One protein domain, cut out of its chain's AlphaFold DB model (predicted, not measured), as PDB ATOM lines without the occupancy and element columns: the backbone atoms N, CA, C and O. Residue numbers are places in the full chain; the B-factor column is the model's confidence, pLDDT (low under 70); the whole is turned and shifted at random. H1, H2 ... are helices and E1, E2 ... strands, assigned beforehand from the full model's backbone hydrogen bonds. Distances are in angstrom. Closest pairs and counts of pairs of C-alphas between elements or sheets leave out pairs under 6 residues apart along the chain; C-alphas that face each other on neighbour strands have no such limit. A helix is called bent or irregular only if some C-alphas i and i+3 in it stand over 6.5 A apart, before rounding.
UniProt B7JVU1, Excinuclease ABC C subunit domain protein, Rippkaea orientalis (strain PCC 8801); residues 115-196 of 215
ATOM      1  N   GLU A 115     -57.764 -14.302 -25.135       82.94
ATOM      2  CA  GLU A 115     -57.669 -14.933 -23.815       82.94
ATOM      3  C   GLU A 115     -56.387 -15.760 -23.685       82.94
ATOM      4  O   GLU A 115     -55.648 -15.592 -22.720       82.94
ATOM      5  N   GLN A 116     -56.061 -16.574 -24.693       77.75
ATOM      6  CA  GLN A 116     -54.818 -17.352 -24.718       77.75
ATOM      7  C   GLN A 116     -53.577 -16.450 -24.736       77.75
ATOM      8  O   GLN A 116     -52.563 -16.771 -24.117       77.75
ATOM      9  N   GLN A 117     -53.647 -15.303 -25.421       80.69
ATOM     10  CA  GLN A 117     -52.573 -14.310 -25.405       80.69
ATOM     11  C   GLN A 117     -52.403 -13.690 -24.015       80.69
ATOM     12  O   GLN A 117     -51.269 -13.527 -23.564       80.69
ATOM     13  N   LEU A 118     -53.503 -13.374 -23.322       86.06
ATOM     14  CA  LEU A 118     -53.467 -12.868 -21.949       86.06
ATOM     15  C   LEU A 118     -52.909 -13.916 -20.980       86.06
ATOM     16  O   LEU A 118     -52.010 -13.596 -20.207       86.06
ATOM     17  N   GLU A 119     -53.378 -15.162 -21.047       83.88
ATOM     18  CA  GLU A 119     -52.868 -16.269 -20.228       83.88
ATOM     19  C   GLU A 119     -51.365 -16.461 -20.436       83.88
ATOM     20  O   GLU A 119     -50.592 -16.455 -19.475       83.88
ATOM     21  N   ARG A 120     -50.926 -16.531 -21.699       82.69
ATOM     22  CA  ARG A 120     -49.508 -16.669 -22.031       82.69
ATOM     23  C   ARG A 120     -48.689 -15.473 -21.550       82.69
ATOM     24  O   ARG A 120     -47.567 -15.649 -21.078       82.69
ATOM     25  N   TYR A 121     -49.228 -14.262 -21.664       86.75
ATOM     26  CA  TYR A 121     -48.570 -13.056 -21.168       86.75
ATOM     27  C   TYR A 121     -48.357 -13.119 -19.648       86.75
ATOM     28  O   TYR A 121     -47.251 -12.858 -19.175       86.75
ATOM     29  N   LEU A 122     -49.374 -13.531 -18.884       87.88
ATOM     30  CA  LEU A 122     -49.292 -13.673 -17.425       87.88
ATOM     31  C   LEU A 122     -48.311 -14.774 -16.991       87.88
ATOM     32  O   LEU A 122     -47.548 -14.587 -16.037       87.88
ATOM     33  N   GLU A 123     -48.281 -15.894 -17.711       85.81
ATOM     34  CA  GLU A 123     -47.306 -16.968 -17.500       85.81
ATOM     35  C   GLU A 123     -45.871 -16.452 -17.694       85.81
ATOM     36  O   GLU A 123     -45.018 -16.625 -16.824       85.81
ATOM     37  N   ILE A 124     -45.616 -15.734 -18.793       85.94
ATOM     38  CA  ILE A 124     -44.306 -15.132 -19.067       85.94
ATOM     39  C   ILE A 124     -43.924 -14.129 -17.975       85.94
ATOM     40  O   ILE A 124     -42.783 -14.151 -17.516       85.94
ATOM     41  N   CYS A 125     -44.848 -13.280 -17.514       86.50
ATOM     42  CA  CYS A 125     -44.581 -12.367 -16.398       86.50
ATOM     43  C   CYS A 125     -44.144 -13.115 -15.129       86.50
ATOM     44  O   CYS A 125     -43.270 -12.639 -14.405       86.50
ATOM     45  N   THR A 126     -44.727 -14.288 -14.876       86.88
ATOM     46  CA  THR A 126     -44.381 -15.128 -13.723       86.88
ATOM     47  C   THR A 126     -42.977 -15.706 -13.877       86.88
ATOM     48  O   THR A 126     -42.148 -15.530 -12.987       86.88
ATOM     49  N   ILE A 127     -42.672 -16.276 -15.045       87.75
ATOM     50  CA  ILE A 127     -41.342 -16.812 -15.369       87.75
ATOM     51  C   ILE A 127     -40.270 -15.715 -15.283       87.75
ATOM     52  O   ILE A 127     -39.214 -15.930 -14.694       87.75
ATOM     53  N   ILE A 128     -40.531 -14.520 -15.828       88.62
ATOM     54  CA  ILE A 128     -39.604 -13.381 -15.743       88.62
ATOM     55  C   ILE A 128     -39.322 -13.039 -14.282       88.62
ATOM     56  O   ILE A 128     -38.162 -12.902 -13.910       88.62
ATOM     57  N   LYS A 129     -40.359 -12.947 -13.443       88.81
ATOM     58  CA  LYS A 129     -40.202 -12.635 -12.019       88.81
ATOM     59  C   LYS A 129     -39.347 -13.679 -11.291       88.81
ATOM     60  O   LYS A 129     -38.521 -13.316 -10.455       88.81
ATOM     61  N   GLU A 130     -39.536 -14.962 -11.596       91.50
ATOM     62  CA  GLU A 130     -38.738 -16.053 -11.022       91.50
ATOM     63  C   GLU A 130     -37.275 -15.992 -11.480       91.50
ATOM     64  O   GLU A 130     -36.371 -16.038 -10.644       91.50
ATOM     65  N   LEU A 131     -37.036 -15.788 -12.778       95.19
ATOM     66  CA  LEU A 131     -35.689 -15.652 -13.341       95.19
ATOM     67  C   LEU A 131     -34.967 -14.393 -12.843       95.19
ATOM     68  O   LEU A 131     -33.763 -14.426 -12.598       95.19
ATOM     69  N   GLU A 132     -35.671 -13.273 -12.678       94.31
ATOM     70  CA  GLU A 132     -35.109 -12.051 -12.098       94.31
ATOM     71  C   GLU A 132     -34.691 -12.262 -10.643       94.31
ATOM     72  O   GLU A 132     -33.630 -11.781 -10.236       94.31
ATOM     73  N   LYS A 133     -35.484 -13.019  -9.875       93.00
ATOM     74  CA  LYS A 133     -35.140 -13.398  -8.504       93.00
ATOM     75  C   LYS A 133     -33.890 -14.281  -8.471       93.00
ATOM     76  O   LYS A 133     -32.947 -13.945  -7.760       93.00
ATOM     77  N   GLU A 134     -33.852 -15.351  -9.265       95.00
ATOM     78  CA  GLU A 134     -32.683 -16.241  -9.357       95.00
ATOM     79  C   GLU A 134     -31.424 -15.464  -9.781       95.00
ATOM     80  O   GLU A 134     -30.352 -15.599  -9.187       95.00
ATOM     81  N   LYS A 135     -31.554 -14.571 -10.768       95.00
ATOM     82  CA  LYS A 135     -30.466 -13.697 -11.218       95.00
ATOM     83  C   LYS A 135     -29.942 -12.795 -10.097       95.00
ATOM     84  O   LYS A 135     -28.727 -12.614  -9.992       95.00
ATOM     85  N   GLU A 136     -30.817 -12.202  -9.284       92.69
ATOM     86  CA  GLU A 136     -30.397 -11.346  -8.166       92.69
ATOM     87  C   GLU A 136     -29.736 -12.163  -7.042       92.69
ATOM     88  O   GLU A 136     -28.765 -11.693  -6.448       92.69
ATOM     89  N   GLU A 137     -30.171 -13.406  -6.806       92.62
ATOM     90  CA  GLU A 137     -29.506 -14.335  -5.879       92.62
ATOM     91  C   GLU A 137     -28.089 -14.700  -6.358       92.62
ATOM     92  O   GLU A 137     -27.130 -14.658  -5.583       92.62
ATOM     93  N   LEU A 138     -27.917 -14.976  -7.656       95.38
ATOM     94  CA  LEU A 138     -26.606 -15.273  -8.247       95.38
ATOM     95  C   LEU A 138     -25.648 -14.078  -8.212       95.38
ATOM     96  O   LEU A 138     -24.432 -14.256  -8.113       95.38
ATOM     97  N   LYS A 139     -26.170 -12.853  -8.289       92.88
ATOM     98  CA  LYS A 139     -25.375 -11.627  -8.416       92.88
ATOM     99  C   LYS A 139     -24.323 -11.470  -7.323       92.88
ATOM    100  O   LYS A 139     -23.201 -11.091  -7.641       92.88
ATOM    101  N   GLN A 140     -24.651 -11.779  -6.067       88.19
ATOM    102  CA  GLN A 140     -23.690 -11.667  -4.962       88.19
ATOM    103  C   GLN A 140     -22.507 -12.627  -5.145       88.19
ATOM    104  O   GLN A 140     -21.353 -12.226  -4.995       88.19
ATOM    105  N   ASN A 141     -22.782 -13.861  -5.580       93.62
ATOM    106  CA  ASN A 141     -21.750 -14.859  -5.864       93.62
ATOM    107  C   ASN A 141     -20.863 -14.428  -7.040       93.62
ATOM    108  O   ASN A 141     -19.643 -14.570  -6.983       93.62
ATOM    109  N   ILE A 142     -21.463 -13.862  -8.093       95.38
ATOM    110  CA  ILE A 142     -20.720 -13.363  -9.256       95.38
ATOM    111  C   ILE A 142     -19.856 -12.151  -8.886       95.38
ATOM    112  O   ILE A 142     -18.706 -12.086  -9.310       95.38
ATOM    113  N   VAL A 143     -20.361 -11.211  -8.080       94.50
ATOM    114  CA  VAL A 143     -19.581 -10.048  -7.617       94.50
ATOM    115  C   VAL A 143     -18.361 -10.491  -6.812       94.50
ATOM    116  O   VAL A 143     -17.264  -9.994  -7.071       94.50
ATOM    117  N   ALA A 144     -18.531 -11.442  -5.888       93.62
ATOM    118  CA  ALA A 144     -17.419 -12.001  -5.123       93.62
ATOM    119  C   ALA A 144     -16.391 -12.664  -6.054       93.62
ATOM    120  O   ALA A 144     -15.227 -12.272  -6.072       93.62
ATOM    121  N   PHE A 145     -16.846 -13.569  -6.926       95.25
ATOM    122  CA  PHE A 145     -15.976 -14.289  -7.855       95.25
ATOM    123  C   PHE A 145     -15.182 -13.365  -8.791       95.25
ATOM    124  O   PHE A 145     -13.982 -13.554  -8.981       95.25
ATOM    125  N   VAL A 146     -15.823 -12.346  -9.375       95.94
ATOM    126  CA  VAL A 146     -15.154 -11.394 -10.279       95.94
ATOM    127  C   VAL A 146     -14.152 -10.520  -9.518       95.94
ATOM    128  O   VAL A 146     -13.087 -10.213 -10.060       95.94
ATOM    129  N   SER A 147     -14.463 -10.135  -8.277       93.62
ATOM    130  CA  SER A 147     -13.548  -9.363  -7.423       93.62
ATOM    131  C   SER A 147     -12.302 -10.174  -7.066       93.62
ATOM    132  O   SER A 147     -11.187  -9.694  -7.280       93.62
ATOM    133  N   ASP A 148     -12.487 -11.420  -6.622       95.25
ATOM    134  CA  ASP A 148     -11.395 -12.335  -6.269       95.25
ATOM    135  C   ASP A 148     -10.509 -12.635  -7.483       95.25
ATOM    136  O   ASP A 148      -9.280 -12.569  -7.403       95.25
ATOM    137  N   TYR A 149     -11.125 -12.887  -8.643       95.12
ATOM    138  CA  TYR A 149     -10.405 -13.114  -9.894       95.12
ATOM    139  C   TYR A 149      -9.520 -11.917 -10.259       95.12
ATOM    140  O   TYR A 149      -8.342 -12.082 -10.585       95.12
ATOM    141  N   LYS A 150     -10.061 -10.698 -10.170       93.88
ATOM    142  CA  LYS A 150      -9.299  -9.481 -10.460       93.88
ATOM    143  C   LYS A 150      -8.150  -9.282  -9.476       93.88
ATOM    144  O   LYS A 150      -7.063  -8.904  -9.898       93.88
ATOM    145  N   GLN A 151      -8.362  -9.564  -8.192       92.81
ATOM    146  CA  GLN A 151      -7.311  -9.474  -7.180       92.81
ATOM    147  C   GLN A 151      -6.190 -10.499  -7.411       92.81
ATOM    148  O   GLN A 151      -5.023 -10.191  -7.178       92.81
ATOM    149  N   GLN A 152      -6.528 -11.706  -7.872       95.88
ATOM    150  CA  GLN A 152      -5.562 -12.782  -8.085       95.88
ATOM    151  C   GLN A 152      -4.747 -12.625  -9.376       95.88
ATOM    152  O   GLN A 152      -3.559 -12.947  -9.388       95.88
ATOM    153  N   TYR A 153      -5.374 -12.172 -10.463       94.31
ATOM    154  CA  TYR A 153      -4.771 -12.178 -11.802       94.31
ATOM    155  C   TYR A 153      -4.495 -10.782 -12.378       94.31
ATOM    156  O   TYR A 153      -3.972 -10.690 -13.485       94.31
ATOM    157  N   ASP A 154      -4.865  -9.713 -11.663       93.00
ATOM    158  CA  ASP A 154      -4.737  -8.307 -12.087       93.00
ATOM    159  C   ASP A 154      -5.322  -8.025 -13.488       93.00
ATOM    160  O   ASP A 154      -4.850  -7.195 -14.261       93.00
ATOM    161  N   THR A 155      -6.379  -8.755 -13.847       93.38
ATOM    162  CA  THR A 155      -7.079  -8.610 -15.125       93.38
ATOM    163  C   THR A 155      -8.574  -8.844 -14.954       93.38
ATOM    164  O   THR A 155      -9.026  -9.455 -13.982       93.38
ATOM    165  N   ASN A 156      -9.370  -8.331 -15.890       93.50
ATOM    166  CA  ASN A 156     -10.817  -8.505 -15.852       93.50
ATOM    167  C   ASN A 156     -11.198  -9.904 -16.350       93.50
ATOM    168  O   ASN A 156     -10.614 -10.420 -17.306       93.50
ATOM    169  N   LEU A 157     -12.220 -10.493 -15.733       94.56
ATOM    170  CA  LEU A 157     -12.718 -11.805 -16.126       94.56
ATOM    171  C   LEU A 157     -13.346 -11.741 -17.526       94.56
ATOM    172  O   LEU A 157     -14.277 -10.971 -17.764       94.56
ATOM    173  N   GLN A 158     -12.867 -12.592 -18.432       95.44
ATOM    174  CA  GLN A 158     -13.464 -12.820 -19.749       95.44
ATOM    175  C   GLN A 158     -14.152 -14.182 -19.763       95.44
ATOM    176  O   GLN A 158     -13.529 -15.199 -19.462       95.44
ATOM    177  N   TYR A 159     -15.420 -14.225 -20.158       92.56
ATOM    178  CA  TYR A 159     -16.152 -15.477 -20.318       92.56
ATOM    179  C   TYR A 159     -17.044 -15.413 -21.554       92.56
ATOM    180  O   TYR A 159     -17.880 -14.523 -21.679       92.56
ATOM    181  N   LYS A 160     -16.849 -16.358 -22.486       93.31
ATOM    182  CA  LYS A 160     -17.595 -16.447 -23.758       93.31
ATOM    183  C   LYS A 160     -17.666 -15.117 -24.537       93.31
ATOM    184  O   LYS A 160     -18.707 -14.770 -25.079       93.31
ATOM    185  N   GLY A 161     -16.563 -14.369 -24.581       90.62
ATOM    186  CA  GLY A 161     -16.483 -13.086 -25.295       90.62
ATOM    187  C   GLY A 161     -17.100 -11.890 -24.559       90.62
ATOM    188  O   GLY A 161     -17.135 -10.799 -25.116       90.62
ATOM    189  N   VAL A 162     -17.560 -12.070 -23.317       93.62
ATOM    190  CA  VAL A 162     -18.087 -10.997 -22.466       93.62
ATOM    191  C   VAL A 162     -17.112 -10.710 -21.329       93.62
ATOM    192  O   VAL A 162     -16.603 -11.629 -20.684       93.62
ATOM    193  N   THR A 163     -16.884  -9.425 -21.060       94.81
ATOM    194  CA  THR A 163     -16.063  -8.961 -19.939       94.81
ATOM    195  C   THR A 163     -16.928  -8.694 -18.716       94.81
ATOM    196  O   THR A 163     -17.864  -7.898 -18.775       94.81
ATOM    197  N   PHE A 164     -16.584  -9.314 -17.593       95.12
ATOM    198  CA  PHE A 164     -17.226  -9.069 -16.308       95.12
ATOM    199  C   PHE A 164     -16.422  -8.055 -15.496       95.12
ATOM    200  O   PHE A 164     -15.202  -8.162 -15.350       95.12
ATOM    201  N   LEU A 165     -17.132  -7.064 -14.960       92.38
ATOM    202  CA  LEU A 165     -16.594  -5.972 -14.158       92.38
ATOM    203  C   LEU A 165     -17.489  -5.784 -12.935       92.38
ATOM    204  O   LEU A 165     -18.715  -5.789 -13.056       92.38
ATOM    205  N   VAL A 166     -16.879  -5.567 -11.775       90.81
ATOM    206  CA  VAL A 166     -17.600  -5.098 -10.589       90.81
ATOM    207  C   VAL A 166     -17.534  -3.577 -10.572       90.81
ATOM    208  O   VAL A 166     -16.454  -2.994 -10.656       90.81
ATOM    209  N   SER A 167     -18.701  -2.940 -10.494       87.81
ATOM    210  CA  SER A 167     -18.832  -1.493 -10.354       87.81
ATOM    211  C   SER A 167     -19.595  -1.177  -9.079       87.81
ATOM    212  O   SER A 167     -20.658  -1.739  -8.825       87.81
ATOM    213  N   GLU A 168     -19.093  -0.209  -8.323       87.31
ATOM    214  CA  GLU A 168     -19.773   0.331  -7.154       87.31
ATOM    215  C   GLU A 168     -20.516   1.610  -7.532       87.31
ATOM    216  O   GLU A 168     -19.963   2.504  -8.176       87.31
ATOM    217  N   ARG A 169     -21.778   1.724  -7.113       89.56
ATOM    218  CA  ARG A 169     -22.548   2.961  -7.243       89.56
ATOM    219  C   ARG A 169     -22.729   3.576  -5.864       89.56
ATOM    220  O   ARG A 169     -23.407   3.005  -5.016       89.56
ATOM    221  N   LYS A 170     -22.149   4.757  -5.654       92.06
ATOM    222  CA  LYS A 170     -22.364   5.547  -4.437       92.06
ATOM    223  C   LYS A 170     -23.721   6.240  -4.518       92.06
ATOM    224  O   LYS A 170     -24.009   6.919  -5.504       92.06
ATOM    225  N   SER A 171     -24.524   6.081  -3.476       90.19
ATOM    226  CA  SER A 171     -25.747   6.855  -3.267       90.19
ATOM    227  C   SER A 171     -25.451   7.971  -2.273       90.19
ATOM    228  O   SER A 171     -24.791   7.736  -1.262       90.19
ATOM    229  N   TRP A 172     -25.915   9.180  -2.575       91.00
ATOM    230  CA  TRP A 172     -25.675  10.371  -1.765       91.00
ATOM    231  C   TRP A 172     -26.987  10.846  -1.158       91.00
ATOM    232  O   TRP A 172     -28.009  10.891  -1.841       91.00
ATOM    233  N   GLU A 173     -26.940  11.214   0.115       93.19
ATOM    234  CA  GLU A 173     -28.050  11.860   0.802       93.19
ATOM    235  C   GLU A 173     -27.867  13.375   0.699       93.19
ATOM    236  O   GLU A 173     -26.839  13.917   1.116       93.19
ATOM    237  N   TYR A 174     -28.846  14.066   0.118       94.25
ATOM    238  CA  TYR A 174     -28.758  15.506  -0.110       94.25
ATOM    239  C   TYR A 174     -29.418  16.315   1.003       94.25
ATOM    240  O   TYR A 174     -30.376  15.882   1.646       94.25
ATOM    241  N   SER A 175     -28.913  17.536   1.195       96.62
ATOM    242  CA  SER A 175     -29.466  18.490   2.159       96.62
ATOM    243  C   SER A 175     -30.952  18.800   1.894       96.62
ATOM    244  O   SER A 175     -31.394  18.731   0.741       96.62
ATOM    245  N   PRO A 176     -31.719  19.219   2.922       96.88
ATOM    246  CA  PRO A 176     -33.118  19.620   2.759       96.88
ATOM    247  C   PRO A 176     -33.329  20.664   1.653       96.88
ATOM    248  O   PRO A 176     -34.260  20.539   0.864       96.88
ATOM    249  N   THR A 177     -32.415  21.629   1.523       96.50
ATOM    250  CA  THR A 177     -32.474  22.679   0.496       96.50
ATOM    251  C   THR A 177     -32.451  22.116  -0.926       96.50
ATOM    252  O   THR A 177     -33.201  22.570  -1.786       96.50
ATOM    253  N   VAL A 178     -31.604  21.114  -1.190       96.25
ATOM    254  CA  VAL A 178     -31.533  20.470  -2.513       96.25
ATOM    255  C   VAL A 178     -32.820  19.700  -2.790       96.25
ATOM    256  O   VAL A 178     -33.397  19.863  -3.861       96.25
ATOM    257  N   LYS A 179     -33.326  18.950  -1.805       94.69
ATOM    258  CA  LYS A 179     -34.593  18.215  -1.935       94.69
ATOM    259  C   LYS A 179     -35.777  19.143  -2.223       94.69
ATOM    260  O   LYS A 179     -36.633  18.820  -3.042       94.69
ATOM    261  N   GLU A 180     -35.821  20.317  -1.594       95.62
ATOM    262  CA  GLU A 180     -36.842  21.330  -1.885       95.62
ATOM    263  C   GLU A 180     -36.752  21.857  -3.320       95.62
ATOM    264  O   GLU A 180     -37.781  22.054  -3.971       95.62
ATOM    265  N   LEU A 181     -35.540  22.091  -3.829       96.56
ATOM    266  CA  LEU A 181     -35.334  22.510  -5.215       96.56
ATOM    267  C   LEU A 181     -35.738  21.409  -6.200       96.56
ATOM    268  O   LEU A 181     -36.409  21.709  -7.185       96.56
ATOM    269  N   GLU A 182     -35.406  20.148  -5.924       94.81
ATOM    270  CA  GLU A 182     -35.840  19.002  -6.733       94.81
ATOM    271  C   GLU A 182     -37.369  18.901  -6.795       94.81
ATOM    272  O   GLU A 182     -37.936  18.743  -7.878       94.81
ATOM    273  N   GLU A 183     -38.054  19.072  -5.662       95.25
ATOM    274  CA  GLU A 183     -39.519  19.096  -5.616       95.25
ATOM    275  C   GLU A 183     -40.109  20.297  -6.372       95.25
ATOM    276  O   GLU A 183     -41.113  20.151  -7.074       95.25
ATOM    277  N   LYS A 184     -39.481  21.481  -6.312       95.81
ATOM    278  CA  LYS A 184     -39.893  22.633  -7.136       95.81
ATOM    279  C   LYS A 184     -39.732  22.345  -8.628       95.81
ATOM    280  O   LYS A 184     -40.668  22.581  -9.386       95.81
ATOM    281  N   VAL A 185     -38.596  21.787  -9.045       96.38
ATOM    282  CA  VAL A 185     -38.345  21.406 -10.445       96.38
ATOM    283  C   VAL A 185     -39.357  20.364 -10.911       96.38
ATOM    284  O   VAL A 185     -39.919  20.489 -11.994       96.38
ATOM    285  N   LYS A 186     -39.646  19.354 -10.088       95.06
ATOM    286  CA  LYS A 186     -40.647  18.325 -10.388       95.06
ATOM    287  C   LYS A 186     -42.040  18.922 -10.599       95.06
ATOM    288  O   LYS A 186     -42.732  18.521 -11.532       95.06
ATOM    289  N   LYS A 187     -42.439  19.895  -9.772       95.81
ATOM    290  CA  LYS A 187     -43.712  20.617  -9.928       95.81
ATOM    291  C   LYS A 187     -43.747  21.457 -11.204       95.81
ATOM    292  O   LYS A 187     -44.738  21.384 -11.922       95.81
ATOM    293  N   LEU A 188     -42.671  22.185 -11.508       96.25
ATOM    294  CA  LEU A 188     -42.564  22.983 -12.736       96.25
ATOM    295  C   LEU A 188     -42.652  22.109 -13.992       96.25
ATOM    296  O   LEU A 188     -43.438  22.414 -14.879       96.25
ATOM    297  N   LYS A 189     -41.959  20.963 -14.024       95.44
ATOM    298  CA  LYS A 189     -42.076  19.995 -15.130       95.44
ATOM    299  C   LYS A 189     -43.523  19.555 -15.358       95.44
ATOM    300  O   LYS A 189     -44.003  19.554 -16.483       95.44
ATOM    301  N   LYS A 190     -44.250  19.233 -14.281       92.88
ATOM    302  CA  LYS A 190     -45.674  18.867 -14.367       92.88
ATOM    303  C   LYS A 190     -46.575  20.011 -14.817       92.88
ATOM    304  O   LYS A 190     -47.598  19.754 -15.448       92.88
ATOM    305  N   GLN A 191     -46.216  21.247 -14.497       94.50
ATOM    306  CA  GLN A 191     -46.925  22.422 -14.980       94.50
ATOM    307  C   GLN A 191     -46.711  22.613 -16.487       94.50
ATOM    308  O   GLN A 191     -47.696  22.741 -17.204       94.50
ATOM    309  N   GLU A 192     -45.473  22.521 -16.980       97.00
ATOM    310  CA  GLU A 192     -45.171  22.617 -18.417       97.00
ATOM    311  C   GLU A 192     -45.857  21.517 -19.238       97.00
ATOM    312  O   GLU A 192     -46.401  21.801 -20.306       97.00
ATOM    313  N   GLU A 193     -45.892  20.278 -18.725       92.88
ATOM    314  CA  GLU A 193     -46.661  19.170 -19.316       92.88
ATOM    315  C   GLU A 193     -48.157  19.516 -19.441       92.88
ATOM    316  O   GLU A 193     -48.781  19.226 -20.459       92.88
ATOM    317  N   LYS A 194     -48.746  20.146 -18.415       92.38
ATOM    318  CA  LYS A 194     -50.175  20.498 -18.383       92.38
ATOM    319  C   LYS A 194     -50.507  21.713 -19.252       92.38
ATOM    320  O   LYS A 194     -51.596  21.777 -19.816       92.38
ATOM    321  N   GLU A 195     -49.603  22.683 -19.317       93.94
ATOM    322  CA  GLU A 195     -49.766  23.934 -20.067       93.94
ATOM    323  C   GLU A 195     -49.404  23.785 -21.554       93.94
ATOM    324  O   GLU A 195     -49.577  24.730 -22.318       93.94
ATOM    325  N   GLY A 196     -48.939  22.602 -21.980       88.25
ATOM    326  CA  GLY A 196     -48.565  22.327 -23.370       88.25
ATOM    327  C   GLY A 196     -47.245  22.975 -23.793       88.25
ATOM    328  O   GLY A 196     -46.973  23.085 -24.984       88.25
TER     329      GLY A 196
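What this domain is: This is residues 115 to 196 of the 215 residues of the protein "Excinuclease ABC C subunit domain protein" of Rippkaea orientalis (strain PCC 8801) (UniProt B7JVU1). The domain is a wide-open U of two helices of unequal length, the long, kinked H1 and the shorter H2, with a small two-stranded hairpin, E1 and E2, folded back on residues 142 to 150 of H1 at one corner. From the hairpin a long outstretched link makes the base of the U and leads to H2; the first part of H1, residues 115 to 141, and the last stretch of the printed part, residues 168 to 196, stick out alone, and the space between the two helices is empty. The printed part has 82 residues with two named helices and two named strands, in the order H1, E1, E2, H2 along the chain; the sheet has the order E1 - E2, antiparallel, and the class is mostly helix. The whole is extended, with a radius of gyration of the C-alphas of 21.9 A, and flat in outline, its C-alphas spanning 56 by 49 by 22 A along their three main axes.

How they stand to each other: The sheet is a hairpin of E1, residues 157 to 159, and E2, residues 162 to 164. They are antiparallel neighbours, with 147 degrees between their N-to-C directions. The C-alphas of Gln 158 and Thr 163 face each other at 4.7 A. N 164 and O 157 are within hydrogen-bond range at 2.8 A, and so are N 159 and O 162 at 2.9 A. H1, residues 115 to 153, has 7 pairs of C-alphas within 10 A with E1 and 5 with E2, made by its residues 142 to 150. The closest C-alphas of H1 and E1 are those of Val 146 and Leu 157, 6.3 A apart; the closest of H1 and E2 are those of Val 146 and Phe 164, 6.8 A apart. H1 has a kink of 34 degrees near residue 139, and it is neither bent nor irregular, but only just: C-alphas 137 and 140 are 6.5 A apart. H2, residues 176 to 195, is apart from H1 and apart from E1. In H2 every pair of O i and N i+4 is within hydrogen-bond range; in H1 this holds for 33 of 35 pairs.

Where its parts are: E1, Leu 157 to Tyr 159, and E2, Val 162 to Phe 164, have three residues each; E1 begins at C-alpha 157, (-12.718, -11.805, -16.126). Each strand measures 6.5 A from first to last C-alpha. H1 begins at Glu 115, with its C-alpha at (-57.669, -14.933, -23.815), and reaches Tyr 153 after 39 residues, 54.3 A from first to last C-alpha. H2 has 20 residues and measures 28.6 A from the C-alpha of Pro 176 to that of Glu 195, which is at (-49.766, 23.934, -20.067).

The domain as a whole: The two C-alphas farthest apart are those of Gln 152 and Glu 195, at 58.7 A. The first and last printed C-alphas, those of Glu 115 and Gly 196, are 38.4 A apart. The links from H1 to E1 and from E1 to E2 are tight, with three and two residues; the link from E2 to H2 is long, with 11 residues. Residues 115 to 141, which belong to H1, stand free, and so do residues 168 to 196, of which 176 to 195 belong to H2. The printed part has no cut. The mean pLDDT of the printed part is 92.2, and no printed residue is under 70.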